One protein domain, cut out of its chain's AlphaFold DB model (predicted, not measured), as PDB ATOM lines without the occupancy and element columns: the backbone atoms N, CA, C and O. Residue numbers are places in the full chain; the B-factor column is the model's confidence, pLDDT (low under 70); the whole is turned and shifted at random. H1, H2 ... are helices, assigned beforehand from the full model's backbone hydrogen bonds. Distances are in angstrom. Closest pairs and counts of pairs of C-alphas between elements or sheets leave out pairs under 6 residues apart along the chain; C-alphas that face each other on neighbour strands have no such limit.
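Overview. This is residues 9 to 113 of the 121 residues of an uncharacterized protein of Streptomyces nanshensis (UniProt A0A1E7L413). One long helix, H2, runs most of the length; H1 and H5 pack beside it toward one end as an up-and-down bundle, while H4 crosses its other part and H3 lies at the far end near H4. The printed part has 105 residues with five named helices, H1 to H5 in order, and no named strand: all helix. It is loose, radius of gyration of the C-alphas 16.5 A, spanning 52 by 26 by 17 A.

Along the chain. H1, residues 9 to 21, begins at C-alpha 9 (6.086, 40.612, 35.743). From first to last C-alpha it is 18.0 A, H2, 27 to 56, 41.8 A, H3, 61 to 70, 14.4 A, H4, 81 to 93, 18.3 A, and H5, 97 to 111, 21.0 A, ending at (24.341, 21.186, 43.251).

Arrangement. H1 and H2 form a hairpin, a shallow tilt of 29 degrees; closest C-alphas Ala 21 and Leu 30, 5.9 A. H5 touches H1, closest C-alphas Val 11 and Ala 98, 5.1 A. H4 touches residues 44 to 56 of H2 alone, closest C-alphas Gly 89 and Glu 49, 4.2 A, a steep tilt of 52 degrees. H1 and H3 are apart. In the five helices every O i to N i+4 pair is within hydrogen-bond range.

Size, cuts and confidence. The farthest C-alphas, Ala 25 and Arg 62, are 52.2 A apart. The printed part has no cut and no long link; residue 77 alone has pLDDT under 70.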
ATOM      1  N   GLY A   9       4.759  40.185  35.296       75.75
ATOM      2  CA  GLY A   9       6.086  40.612  35.743       75.75
ATOM      3  C   GLY A   9       6.785  39.610  36.667       75.75
ATOM      4  O   GLY A   9       7.949  39.293  36.444       75.75
ATOM      5  N   ALA A  10       6.087  39.048  37.661       78.81
ATOM      6  CA  ALA A  10       6.683  38.059  38.569       78.81
ATOM      7  C   ALA A  10       7.040  36.735  37.860       78.81
ATOM      8  O   ALA A  10       8.058  36.107  38.169       78.81
ATOM      9  N   VAL A  11       6.219  36.317  36.890       83.94
ATOM     10  CA  VAL A  11       6.475  35.130  36.059       83.94
ATOM     11  C   VAL A  11       7.697  35.346  35.164       83.94
ATOM     12  O   VAL A  11       8.597  34.503  35.140       83.94
ATOM     13  N   GLU A  12       7.755  36.470  34.453       89.00
ATOM     14  CA  GLU A  12       8.884  36.830  33.589       89.00
ATOM     15  C   GLU A  12      10.183  37.006  34.378       89.00
ATOM     16  O   GLU A  12      11.249  36.569  33.933       89.00
ATOM     17  N   GLU A  13      10.106  37.588  35.575       92.31
ATOM     18  CA  GLU A  13      11.261  37.768  36.449       92.31
ATOM     19  C   GLU A  13      11.817  36.414  36.912       92.31
ATOM     20  O   GLU A  13      13.023  36.191  36.820       92.31
ATOM     21  N   LEU A  14      10.969  35.456  37.307       93.62
ATOM     22  CA  LEU A  14      11.416  34.102  37.668       93.62
ATOM     23  C   LEU A  14      12.085  33.363  36.504       93.62
ATOM     24  O   LEU A  14      13.113  32.707  36.693       93.62
ATOM     25  N   LEU A  15      11.546  33.492  35.291       94.25
ATOM     26  CA  LEU A  15      12.162  32.918  34.090       94.25
ATOM     27  C   LEU A  15      13.514  33.581  33.779       94.25
ATOM     28  O   LEU A  15      14.485  32.903  33.435       94.25
ATOM     29  N   THR A  16      13.601  34.898  33.961       96.25
ATOM     30  CA  THR A  16      14.841  35.667  33.792       96.25
ATOM     31  C   THR A  16      15.901  35.237  34.804       96.25
ATOM     32  O   THR A  16      17.055  35.007  34.430       96.25
ATOM     33  N   LEU A  17      15.511  35.058  36.068       96.44
ATOM     34  CA  LEU A  17      16.385  34.573  37.135       96.44
ATOM     35  C   LEU A  17      16.886  33.155  36.869       96.44
ATOM     36  O   LEU A  17      18.054  32.882  37.123       96.44
ATOM     37  N   ALA A  18      16.068  32.272  36.292       95.88
ATOM     38  CA  ALA A  18      16.523  30.937  35.904       95.88
ATOM     39  C   ALA A  18      17.619  30.998  34.830       95.88
ATOM     40  O   ALA A  18      18.627  30.294  34.921       95.88
ATOM     41  N   GLY A  19      17.478  31.900  33.855       95.06
ATOM     42  CA  GLY A  19      18.531  32.170  32.878       95.06
ATOM     43  C   GLY A  19      19.793  32.780  33.499       95.06
ATOM     44  O   GLY A  19      20.899  32.465  33.063       95.06
ATOM     45  N   ALA A  20      19.648  33.647  34.505       95.50
ATOM     46  CA  ALA A  20      20.773  34.223  35.238       95.50
ATOM     47  C   ALA A  20      21.508  33.171  36.082       95.50
ATOM     48  O   ALA A  20      22.733  33.133  36.043       95.50
ATOM     49  N   ALA A  21      20.777  32.281  36.761       95.12
ATOM     50  CA  ALA A  21      21.344  31.210  37.577       95.12
ATOM     51  C   ALA A  21      22.275  30.315  36.753       95.12
ATOM     52  O   ALA A  21      23.391  30.049  37.173       95.12
ATOM     53  N   ALA A  22      21.868  29.944  35.535       92.00
ATOM     54  CA  ALA A  22      22.676  29.123  34.630       92.00
ATOM     55  C   ALA A  22      23.988  29.788  34.158       92.00
ATOM     56  O   ALA A  22      24.835  29.121  33.567       92.00
ATOM     57  N   ARG A  23      24.142  31.103  34.363       93.56
ATOM     58  CA  ARG A  23      25.338  31.880  34.006       93.56
ATOM     59  C   ARG A  23      26.105  32.389  35.226       93.56
ATOM     60  O   ARG A  23      27.122  33.052  35.034       93.56
ATOM     61  N   ALA A  24      25.610  32.137  36.436       94.25
ATOM     62  CA  ALA A  24      26.255  32.589  37.656       94.25
ATOM     63  C   ALA A  24      27.627  31.919  37.775       94.25
ATOM     64  O   ALA A  24      27.744  30.699  37.650       94.25
ATOM     65  N   ALA A  25      28.666  32.724  37.983       88.25
ATOM     66  CA  ALA A  25      30.035  32.226  38.115       88.25
ATOM     67  C   ALA A  25      30.475  32.161  39.582       88.25
ATOM     68  O   ALA A  25      31.387  31.406  39.920       88.25
ATOM     69  N   ALA A  26      29.834  32.953  40.447       92.69
ATOM     70  CA  ALA A  26      30.141  33.022  41.866       92.69
ATOM     71  C   ALA A  26      29.005  32.436  42.729       92.69
ATOM     72  O   ALA A  26      27.830  32.709  42.465       92.69
ATOM     73  N   PRO A  27      29.329  31.710  43.817       92.06
ATOM     74  CA  PRO A  27      28.332  31.224  44.773       92.06
ATOM     75  C   PRO A  27      27.446  32.333  45.361       92.06
ATOM     76  O   PRO A  27      26.249  32.126  45.546       92.06
ATOM     77  N   ASP A  28      28.005  33.525  45.592       93.31
ATOM     78  CA  ASP A  28      27.263  34.674  46.131       93.31
ATOM     79  C   ASP A  28      26.215  35.212  45.141       93.31
ATOM     80  O   ASP A  28      25.117  35.600  45.545       93.31
ATOM     81  N   GLU A  29      26.512  35.186  43.836       95.25
ATOM     82  CA  GLU A  29      25.545  35.542  42.788       95.25
ATOM     83  C   GLU A  29      24.387  34.544  42.772       95.25
ATOM     84  O   GLU A  29      23.217  34.932  42.728       95.25
ATOM     85  N   LEU A  30      24.705  33.250  42.864       95.31
ATOM     86  CA  LEU A  30      23.708  32.188  42.887       95.31
ATOM     87  C   LEU A  30      22.838  32.248  44.151       95.31
ATOM     88  O   LEU A  30      21.629  32.031  44.071       95.31
ATOM     89  N   LEU A  31      23.416  32.615  45.300       95.44
ATOM     90  CA  LEU A  31      22.674  32.847  46.540       95.44
ATOM     91  C   LEU A  31      21.713  34.034  46.414       95.44
ATOM     92  O   LEU A  31      20.553  33.924  46.811       95.44
ATOM     93  N   ALA A  32      22.161  35.152  45.833       95.44
ATOM     94  CA  ALA A  32      21.310  36.319  45.605       95.44
ATOM     95  C   ALA A  32      20.134  35.990  44.668       95.44
ATOM     96  O   ALA A  32      18.989  36.348  44.955       95.44
ATOM     97  N   ILE A  33      20.398  35.245  43.590       96.75
ATOM     98  CA  ILE A  33      19.369  34.766  42.659       96.75
ATOM     99  C   ILE A  33      18.379  33.836  43.370       96.75
ATOM    100  O   ILE A  33      17.169  33.981  43.194       96.75
ATOM    101  N   LEU A  34      18.867  32.915  44.204       95.81
ATOM    102  CA  LEU A  34      18.024  31.988  44.957       95.81
ATOM    103  C   LEU A  34      17.119  32.717  45.961       95.81
ATOM    104  O   LEU A  34      15.934  32.398  46.060       95.81
ATOM    105  N   LEU A  35      17.651  33.708  46.681       95.75
ATOM    106  CA  LEU A  35      16.882  34.531  47.619       95.75
ATOM    107  C   LEU A  35      15.788  35.320  46.898       95.75
ATOM    108  O   LEU A  35      14.625  35.253  47.296       95.75
ATOM    109  N   ARG A  36      16.132  35.993  45.794       95.94
ATOM    110  CA  ARG A  36      15.155  36.752  45.009       95.94
ATOM    111  C   ARG A  36      14.090  35.848  44.388       95.94
ATOM    112  O   ARG A  36      12.899  36.142  44.471       95.94
ATOM    113  N   GLY A  37      14.501  34.719  43.814       95.62
ATOM    114  CA  GLY A  37      13.583  33.728  43.258       95.62
ATOM    115  C   GLY A  37      12.627  33.172  44.315       95.62
ATOM    116  O   GLY A  37      11.446  32.980  44.037       95.62
ATOM    117  N   ARG A  38      13.101  32.983  45.551       95.12
ATOM    118  CA  ARG A  38      12.274  32.520  46.670       95.12
ATOM    119  C   ARG A  38      11.179  33.529  47.015       95.12
ATOM    120  O   ARG A  38      10.039  33.120  47.225       95.12
ATOM    121  N   GLU A  39      11.507  34.816  47.083       94.56
ATOM    122  CA  GLU A  39      10.522  35.878  47.335       94.56
ATOM    123  C   GLU A  39       9.410  35.860  46.283       94.56
ATOM    124  O   GLU A  39       8.230  35.808  46.629       94.56
ATOM    125  N   LEU A  40       9.790  35.826  45.003       95.06
ATOM    126  CA  LEU A  40       8.850  35.795  43.883       95.06
ATOM    127  C   LEU A  40       8.010  34.517  43.870       95.06
ATOM    128  O   LEU A  40       6.807  34.572  43.627       95.06
ATOM    129  N   TYR A  41       8.619  33.370  44.178       94.81
ATOM    130  CA  TYR A  41       7.908  32.099  44.260       94.81
ATOM    131  C   TYR A  41       6.805  32.133  45.321       94.81
ATOM    132  O   TYR A  41       5.683  31.697  45.060       94.81
ATOM    133  N   PHE A  42       7.105  32.654  46.516       94.00
ATOM    134  CA  PHE A  42       6.118  32.741  47.591       94.00
ATOM    135  C   PHE A  42       5.064  33.823  47.347       94.00
ATOM    136  O   PHE A  42       3.909  33.617  47.717       94.00
ATOM    137  N   ALA A  43       5.419  34.928  46.688       93.69
ATOM    138  CA  ALA A  43       4.444  35.919  46.238       93.69
ATOM    139  C   ALA A  43       3.452  35.303  45.233       93.69
ATOM    140  O   ALA A  43       2.243  35.361  45.453       93.69
ATOM    141  N   GLY A  44       3.955  34.615  44.202       93.19
ATOM    142  CA  GLY A  44       3.121  33.934  43.206       93.19
ATOM    143  C   GLY A  44       2.247  32.829  43.806       93.19
ATOM    144  O   GLY A  44       1.079  32.692  43.441       93.19
ATOM    145  N   LEU A  45       2.760  32.086  44.793       93.94
ATOM    146  CA  LEU A  45       1.959  31.109  45.532       93.94
ATOM    147  C   LEU A  45       0.814  31.776  46.307       93.94
ATOM    148  O   LEU A  45      -0.326  31.322  46.216       93.94
ATOM    149  N   ALA A  46       1.084  32.857  47.041       93.25
ATOM    150  CA  ALA A  46       0.054  33.561  47.806       93.25
ATOM    151  C   ALA A  46      -1.075  34.093  46.901       93.25
ATOM    152  O   ALA A  46      -2.256  34.045  47.263       93.25
ATOM    153  N   GLU A  47      -0.722  34.557  45.704       91.94
ATOM    154  CA  GLU A  47      -1.676  34.976  44.679       91.94
ATOM    155  C   GLU A  47      -2.475  33.802  44.113       91.94
ATOM    156  O   GLU A  47      -3.703  33.887  44.023       91.94
ATOM    157  N   ALA A  48      -1.816  32.687  43.784       92.50
ATOM    158  CA  ALA A  48      -2.480  31.478  43.306       92.50
ATOM    159  C   ALA A  48      -3.479  30.938  44.341       92.50
ATOM    160  O   ALA A  48      -4.605  30.586  43.995       92.50
ATOM    161  N   GLU A  49      -3.127  30.953  45.627       93.50
ATOM    162  CA  GLU A  49      -4.052  30.618  46.709       93.50
ATOM    163  C   GLU A  49      -5.232  31.593  46.799       93.50
ATOM    164  O   GLU A  49      -6.366  31.177  47.044       93.50
ATOM    165  N   ALA A  50      -5.004  32.896  46.612       93.44
ATOM    166  CA  ALA A  50      -6.080  33.885  46.603       93.44
ATOM    167  C   ALA A  50      -7.036  33.671  45.418       93.44
ATOM    168  O   ALA A  50      -8.258  33.718  45.597       93.44
ATOM    169  N   LEU A  51      -6.500  33.372  44.233       93.00
ATOM    170  CA  LEU A  51      -7.288  33.057  43.047       93.00
ATOM    171  C   LEU A  51      -8.071  31.754  43.228       93.00
ATOM    172  O   LEU A  51      -9.268  31.721  42.942       93.00
ATOM    173  N   ALA A  52      -7.440  30.714  43.771       92.38
ATOM    174  CA  ALA A  52      -8.088  29.447  44.086       92.38
ATOM    175  C   ALA A  52      -9.216  29.629  45.110       92.38
ATOM    176  O   ALA A  52     -10.312  29.108  44.915       92.38
ATOM    177  N   ARG A  53      -9.011  30.440  46.159       94.38
ATOM    178  CA  ARG A  53     -10.078  30.805  47.107       94.38
ATOM    179  C   ARG A  53     -11.243  31.512  46.417       94.38
ATOM    180  O   ARG A  53     -12.386  31.197  46.726       94.38
ATOM    181  N   SER A  54     -10.980  32.421  45.482       94.19
ATOM    182  CA  SER A  54     -12.030  33.103  44.710       94.19
ATOM    183  C   SER A  54     -12.796  32.135  43.798       94.19
ATOM    184  O   SER A  54     -14.025  32.099  43.805       94.19
ATOM    185  N   ARG A  55     -12.069  31.292  43.056       93.12
ATOM    186  CA  ARG A  55     -12.613  30.364  42.058       93.12
ATOM    187  C   ARG A  55     -13.372  29.194  42.678       93.12
ATOM    188  O   ARG A  55     -14.462  28.860  42.229       93.12
ATOM    189  N   TYR A  56     -12.784  28.558  43.684       93.38
ATOM    190  CA  TYR A  56     -13.301  27.332  44.291       93.38
ATOM    191  C   TYR A  56     -14.093  27.597  45.575       93.38
ATOM    192  O   TYR A  56     -14.871  26.749  46.009       93.38
ATOM    193  N   GLY A  57     -13.947  28.778  46.183       91.25
ATOM    194  CA  GLY A  57     -14.636  29.141  47.422       91.25
ATOM    195  C   GLY A  57     -16.155  29.217  47.291       91.25
ATOM    196  O   GLY A  57     -16.839  29.023  48.293       91.25
ATOM    197  N   VAL A  58     -16.672  29.408  46.075       93.38
ATOM    198  CA  VAL A  58     -18.113  29.420  45.768       93.38
ATOM    199  C   VAL A  58     -18.706  28.030  45.527       93.38
ATOM    200  O   VAL A  58     -19.923  27.904  45.463       93.38
ATOM    201  N   LEU A  59     -17.870  26.994  45.382       93.56
ATOM    202  CA  LEU A  59     -18.331  25.645  45.056       93.56
ATOM    203  C   LEU A  59     -18.975  24.949  46.251       93.56
ATOM    204  O   LEU A  59     -18.470  25.023  47.377       93.56
ATOM    205  N   GLU A  60     -20.009  24.160  45.992       93.19
ATOM    206  CA  GLU A  60     -20.576  23.283  47.007       93.19
ATOM    207  C   GLU A  60     -19.566  22.206  47.423       93.19
ATOM    208  O   GLU A  60     -18.643  21.844  46.689       93.19
ATOM    209  N   ASN A  61     -19.730  21.644  48.623       89.88
ATOM    210  CA  ASN A  61     -18.753  20.693  49.171       89.88
ATOM    211  C   ASN A  61     -18.518  19.470  48.273       89.88
ATOM    212  O   ASN A  61     -17.397  18.970  48.204       89.88
ATOM    213  N   ARG A  62     -19.553  19.000  47.566       90.56
ATOM    214  CA  ARG A  62     -19.433  17.868  46.637       90.56
ATOM    215  C   ARG A  62     -18.580  18.215  45.415       90.56
ATOM    216  O   ARG A  62     -17.782  17.385  44.990       90.56
ATOM    217  N   GLU A  63     -18.750  19.415  44.875       92.69
ATOM    218  CA  GLU A  63     -18.001  19.911  43.715       92.69
ATOM    219  C   GLU A  63     -16.548  20.176  44.099       92.69
ATOM    220  O   GLU A  63     -15.635  19.705  43.425       92.69
ATOM    221  N   LEU A  64     -16.319  20.814  45.251       91.94
ATOM    222  CA  LEU A  64     -14.973  21.013  45.782       91.94
ATOM    223  C   LEU A  64     -14.254  19.672  46.008       91.94
ATOM    224  O   LEU A  64     -13.082  19.535  45.678       91.94
ATOM    225  N   GLN A  65     -14.958  18.645  46.491       91.62
ATOM    226  CA  GLN A  65     -14.391  17.302  46.640       91.62
ATOM    227  C   GLN A  65     -14.090  16.602  45.311       91.62
ATOM    228  O   GLN A  65     -13.224  15.726  45.280       91.62
ATOM    229  N   ALA A  66     -14.794  16.932  44.228       91.50
ATOM    230  CA  ALA A  66     -14.431  16.457  42.896       91.50
ATOM    231  C   ALA A  66     -13.129  17.129  42.434       91.50
ATOM    232  O   ALA A  66     -12.175  16.420  42.127       91.50
ATOM    233  N   MET A  67     -13.044  18.460  42.540       92.75
ATOM    234  CA  MET A  67     -11.839  19.217  42.178       92.75
ATOM    235  C   MET A  67     -10.605  18.763  42.965       92.75
ATOM    236  O   MET A  67      -9.552  18.506  42.388       92.75
ATOM    237  N   CYS A  68     -10.727  18.594  44.286       91.81
ATOM    238  CA  CYS A  68      -9.624  18.102  45.108       91.81
ATOM    239  C   CYS A  68      -9.163  16.705  44.673       91.81
ATOM    240  O   CYS A  68      -7.964  16.453  44.633       91.81
ATOM    241  N   ARG A  69     -10.083  15.808  44.298       91.06
ATOM    242  CA  ARG A  69      -9.721  14.466  43.819       91.06
ATOM    243  C   ARG A  69      -8.969  14.496  42.493       91.06
ATOM    244  O   ARG A  69      -8.013  13.741  42.348       91.06
ATOM    245  N   GLU A  70      -9.377  15.351  41.562       91.81
ATOM    246  CA  GLU A  70      -8.692  15.523  40.273       91.81
ATOM    247  C   GLU A  70      -7.253  16.020  40.454       91.81
ATOM    248  O   GLU A  70      -6.344  15.554  39.773       91.81
ATOM    249  N   GLU A  71      -7.032  16.895  41.435       89.62
ATOM    250  CA  GLU A  71      -5.719  17.465  41.752       89.62
ATOM    251  C   GLU A  71      -4.910  16.636  42.773       89.62
ATOM    252  O   GLU A  71      -3.823  17.037  43.192       89.62
ATOM    253  N   GLY A  72      -5.420  15.472  43.197       86.88
ATOM    254  CA  GLY A  72      -4.765  14.615  44.194       86.88
ATOM    255  C   GLY A  72      -4.682  15.226  45.603       86.88
ATOM    256  O   GLY A  72      -3.867  14.799  46.419       86.88
ATOM    257  N   VAL A  73      -5.515  16.223  45.901       86.25
ATOM    258  CA  VAL A  73      -5.635  16.895  47.199       86.25
ATOM    259  C   VAL A  73      -6.629  16.140  48.088       86.25
ATOM    260  O   VAL A  73      -7.733  15.784  47.676       86.25
ATOM    261  N   THR A  74      -6.267  15.918  49.353       80.62
ATOM    262  CA  THR A  74      -7.172  15.293  50.332       80.62
ATOM    263  C   THR A  74      -8.165  16.330  50.860       80.62
ATOM    264  O   THR A  74      -7.735  17.331  51.407       80.62
ATOM    265  N   TYR A  75      -9.480  16.104  50.754       80.38
ATOM    266  CA  TYR A  75     -10.507  17.024  51.278       80.38
ATOM    267  C   TYR A  75     -11.640  16.283  52.004       80.38
ATOM    268  O   TYR A  75     -12.190  15.309  51.479       80.38
ATOM    269  N   GLY A  76     -12.000  16.741  53.212       71.19
ATOM    270  CA  GLY A  76     -13.039  16.135  54.050       71.19
ATOM    271  C   GLY A  76     -12.684  16.160  55.539       71.19
ATOM    272  O   GLY A  76     -12.150  17.142  56.031       71.19
ATOM    273  N   VAL A  77     -12.953  15.067  56.259       68.88
ATOM    274  CA  VAL A  77     -12.795  14.964  57.731       68.88
ATOM    275  C   VAL A  77     -11.388  15.339  58.228       68.88
ATOM    276  O   VAL A  77     -11.246  15.835  59.339       68.88
ATOM    277  N   VAL A  78     -10.359  15.116  57.407       77.62
ATOM    278  CA  VAL A  78      -8.952  15.355  57.763       77.62
ATOM    279  C   VAL A  78      -8.485  16.772  57.412       77.62
ATOM    280  O   VAL A  78      -7.598  17.287  58.080       77.62
ATOM    281  N   MET A  79      -9.068  17.406  56.386       85.38
ATOM    282  CA  MET A  79      -8.603  18.697  55.868       85.38
ATOM    283  C   MET A  79      -9.759  19.706  55.784       85.38
ATOM    284  O   MET A  79     -10.685  19.503  54.988       85.38
ATOM    285  N   PRO A  80      -9.702  20.809  56.553       90.44
ATOM    286  CA  PRO A  80     -10.656  21.907  56.470       90.44
ATOM    287  C   PRO A  80     -10.757  22.509  55.066       90.44
ATOM    288  O   PRO A  80      -9.800  22.532  54.295       90.44
ATOM    289  N   ARG A  81     -11.915  23.100  54.756       91.56
ATOM    290  CA  ARG A  81     -12.170  23.752  53.460       91.56
ATOM    291  C   ARG A  81     -11.122  24.804  53.096       91.56
ATOM    292  O   ARG A  81     -10.678  24.836  51.956       91.56
ATOM    293  N   ALA A  82     -10.720  25.652  54.041       91.12
ATOM    294  CA  ALA A  82      -9.725  26.694  53.783       91.12
ATOM    295  C   ALA A  82      -8.361  26.114  53.366       91.12
ATOM    296  O   ALA A  82      -7.738  26.629  52.440       91.12
ATOM    297  N   GLU A  83      -7.940  25.016  53.997       91.56
ATOM    298  CA  GLU A  83      -6.703  24.304  53.657       91.56
ATOM    299  C   GLU A  83      -6.815  23.597  52.305       91.56
ATOM    300  O   GLU A  83      -5.889  23.666  51.504       91.56
ATOM    301  N   ALA A  84      -7.972  23.006  51.991       92.75
ATOM    302  CA  ALA A  84      -8.208  22.398  50.685       92.75
ATOM    303  C   ALA A  84      -8.157  23.426  49.542       92.75
ATOM    304  O   ALA A  84      -7.593  23.147  48.486       92.75
ATOM    305  N   LEU A  85      -8.690  24.633  49.757       93.69
ATOM    306  CA  LEU A  85      -8.601  25.732  48.790       93.69
ATOM    307  C   LEU A  85      -7.153  26.203  48.587       93.69
ATOM    308  O   LEU A  85      -6.749  26.446  47.451       93.69
ATOM    309  N   ALA A  86      -6.367  26.304  49.663       93.50
ATOM    310  CA  ALA A  86      -4.944  26.626  49.568       93.50
ATOM    311  C   ALA A  86      -4.163  25.518  48.840       93.50
ATOM    312  O   ALA A  86      -3.381  25.799  47.936       93.50
ATOM    313  N   ALA A  87      -4.440  24.249  49.153       93.44
ATOM    314  CA  ALA A  87      -3.816  23.100  48.505       93.44
ATOM    315  C   ALA A  87      -4.142  23.013  47.005       93.44
ATOM    316  O   ALA A  87      -3.265  22.669  46.214       93.44
ATOM    317  N   LEU A  88      -5.363  23.376  46.594       94.19
ATOM    318  CA  LEU A  88      -5.718  23.528  45.180       94.19
ATOM    319  C   LEU A  88      -4.910  24.648  44.511       94.19
ATOM    320  O   LEU A  88      -4.343  24.430  43.443       94.19
ATOM    321  N   GLY A  89      -4.796  25.814  45.154       94.38
ATOM    322  CA  GLY A  89      -3.963  26.913  44.651       94.38
ATOM    323  C   GLY A  89      -2.497  26.513  44.495       94.38
ATOM    324  O   GLY A  89      -1.887  26.777  43.461       94.38
ATOM    325  N   TYR A  90      -1.947  25.784  45.468       94.19
ATOM    326  CA  TYR A  90      -0.605  25.219  45.375       94.19
ATOM    327  C   TYR A  90      -0.474  24.194  44.235       94.19
ATOM    328  O   TYR A  90       0.514  24.223  43.499       94.19
ATOM    329  N   ALA A  91      -1.457  23.303  44.057       93.81
ATOM    330  CA  ALA A  91      -1.466  22.295  42.992       93.81
ATOM    331  C   ALA A  91      -1.491  22.916  41.584       93.81
ATOM    332  O   ALA A  91      -0.831  22.424  40.661       93.81
ATOM    333  N   GLU A  92      -2.201  24.027  41.413       92.06
ATOM    334  CA  GLU A  92      -2.151  24.835  40.194       92.06
ATOM    335  C   GLU A  92      -0.797  25.539  40.047       92.06
ATOM    336  O   GLU A  92      -0.127  25.368  39.026       92.06
ATOM    337  N   TRP A  93      -0.349  26.256  41.082       94.25
ATOM    338  CA  TRP A  93       0.893  27.029  41.065       94.25
ATOM    339  C   TRP A  93       2.114  26.184  40.707       94.25
ATOM    340  O   TRP A  93       2.880  26.553  39.818       94.25
ATOM    341  N   ARG A  94       2.285  25.018  41.341       94.12
ATOM    342  CA  ARG A  94       3.465  24.150  41.155       94.12
ATOM    343  C   ARG A  94       3.639  23.618  39.730       94.12
ATOM    344  O   ARG A  94       4.708  23.107  39.413       94.12
ATOM    345  N   ARG A  95       2.600  23.690  38.891       92.25
ATOM    346  CA  ARG A  95       2.638  23.276  37.477       92.25
ATOM    347  C   ARG A  95       2.973  24.430  36.529       92.25
ATOM    348  O   ARG A  95       3.147  24.199  35.336       92.25
ATOM    349  N   THR A  96       3.052  25.661  37.031       93.62
ATOM    350  CA  THR A  96       3.356  26.833  36.205       93.62
ATOM    351  C   THR A  96       4.829  26.863  35.782       93.62
ATOM    352  O   THR A  96       5.697  26.408  36.536       93.62
ATOM    353  N   PRO A  97       5.157  27.456  34.617       94.12
ATOM    354  CA  PRO A  97       6.546  27.652  34.205       94.12
ATOM    355  C   PRO A  97       7.384  28.424  35.230       94.12
ATOM    356  O   PRO A  97       8.544  28.089  35.438       94.12
ATOM    357  N   ALA A  98       6.796  29.414  35.909       93.44
ATOM    358  CA  ALA A  98       7.475  30.201  36.937       93.44
ATOM    359  C   ALA A  98       7.864  29.358  38.161       93.44
ATOM    360  O   ALA A  98       9.005  29.413  38.620       93.44
ATOM    361  N   ALA A  99       6.943  28.528  38.662       94.88
ATOM    362  CA  ALA A  99       7.234  27.617  39.764       94.88
ATOM    363  C   ALA A  99       8.329  26.607  39.392       94.88
ATOM    364  O   ALA A  99       9.245  26.373  40.180       94.88
ATOM    365  N   LEU A 100       8.269  26.049  38.179       96.12
ATOM    366  CA  LEU A 100       9.282  25.120  37.671       96.12
ATOM    367  C   LEU A 100      10.647  25.799  37.484       96.12
ATOM    368  O   LEU A 100      11.674  25.197  37.790       96.12
ATOM    369  N   ALA A 101      10.668  27.058  37.042       96.38
ATOM    370  CA  ALA A 101      11.888  27.850  36.918       96.38
ATOM    371  C   ALA A 101      12.574  28.041  38.277       96.38
ATOM    372  O   ALA A 101      13.774  27.800  38.393       96.38
ATOM    373  N   PHE A 102      11.812  28.382  39.323       96.50
ATOM    374  CA  PHE A 102      12.358  28.480  40.678       96.50
ATOM    375  C   PHE A 102      12.909  27.145  41.191       96.50
ATOM    376  O   PHE A 102      14.002  27.117  41.754       96.50
ATOM    377  N   VAL A 103      12.198  26.033  40.969       95.75
ATOM    378  CA  VAL A 103      12.700  24.695  41.330       95.75
ATOM    379  C   VAL A 103      14.033  24.415  40.630       95.75
ATOM    380  O   VAL A 103      14.981  23.994  41.287       95.75
ATOM    381  N   GLY A 104      14.155  24.747  39.342       95.69
ATOM    382  CA  GLY A 104      15.412  24.615  38.602       95.69
ATOM    383  C   GLY A 104      16.558  25.462  39.173       95.69
ATOM    384  O   GLY A 104      17.685  24.973  39.274       95.69
ATOM    385  N   ILE A 105      16.279  26.701  39.602       96.06
ATOM    386  CA  ILE A 105      17.251  27.554  40.312       96.06
ATOM    387  C   ILE A 105      17.690  26.883  41.617       96.06
ATOM    388  O   ILE A 105      18.887  26.775  41.877       96.06
ATOM    389  N   ALA A 106      16.739  26.416  42.429       95.56
ATOM    390  CA  ALA A 106      17.014  25.802  43.724       95.56
ATOM    391  C   ALA A 106      17.827  24.506  43.597       95.56
ATOM    392  O   ALA A 106      18.783  24.300  44.339       95.56
ATOM    393  N   GLU A 107      17.501  23.657  42.623       94.88
ATOM    394  CA  GLU A 107      18.267  22.446  42.324       94.88
ATOM    395  C   GLU A 107      19.678  22.763  41.828       94.88
ATOM    396  O   GLU A 107      20.621  22.038  42.149       94.88
ATOM    397  N   HIS A 108      19.841  23.826  41.037       94.06
ATOM    398  CA  HIS A 108      21.162  24.266  40.610       94.06
ATOM    399  C   HIS A 108      21.992  24.768  41.786       94.06
ATOM    400  O   HIS A 108      23.102  24.284  41.975       94.06
ATOM    401  N   ALA A 109      21.431  25.646  42.617       94.12
ATOM    402  CA  ALA A 109      22.081  26.132  43.826       94.12
ATOM    403  C   ALA A 109      22.496  24.986  44.759       94.12
ATOM    404  O   ALA A 109      23.644  24.942  45.196       94.12
ATOM    405  N   ALA A 110      21.618  24.003  44.976       92.62
ATOM    406  CA  ALA A 110      21.927  22.834  45.794       92.62
ATOM    407  C   ALA A 110      23.104  22.012  45.237       92.62
ATOM    408  O   ALA A 110      23.940  21.546  46.011       92.62
ATOM    409  N   ARG A 111      23.203  21.858  43.908       92.56
ATOM    410  CA  ARG A 111      24.341  21.186  43.251       92.56
ATOM    411  C   ARG A 111      25.664  21.928  43.455       92.56
ATOM    412  O   ARG A 111      26.690  21.273  43.595       92.56
ATOM    413  N   GLU A 112      25.621  23.254  43.542       92.12
ATOM    414  CA  GLU A 112      26.783  24.109  43.823       92.12
ATOM    415  C   GLU A 112      27.051  24.301  45.332       92.12
ATOM    416  O   GLU A 112      27.916  25.081  45.723       92.12
ATOM    417  N   GLY A 113      26.308  23.613  46.210       92.62
ATOM    418  CA  GLY A 113      26.449  23.744  47.665       92.62
ATOM    419  C   GLY A 113      25.904  25.055  48.245       92.62
ATOM    420  O   GLY A 113      26.186  25.382  49.397       92.62
TER     421      GLY A 113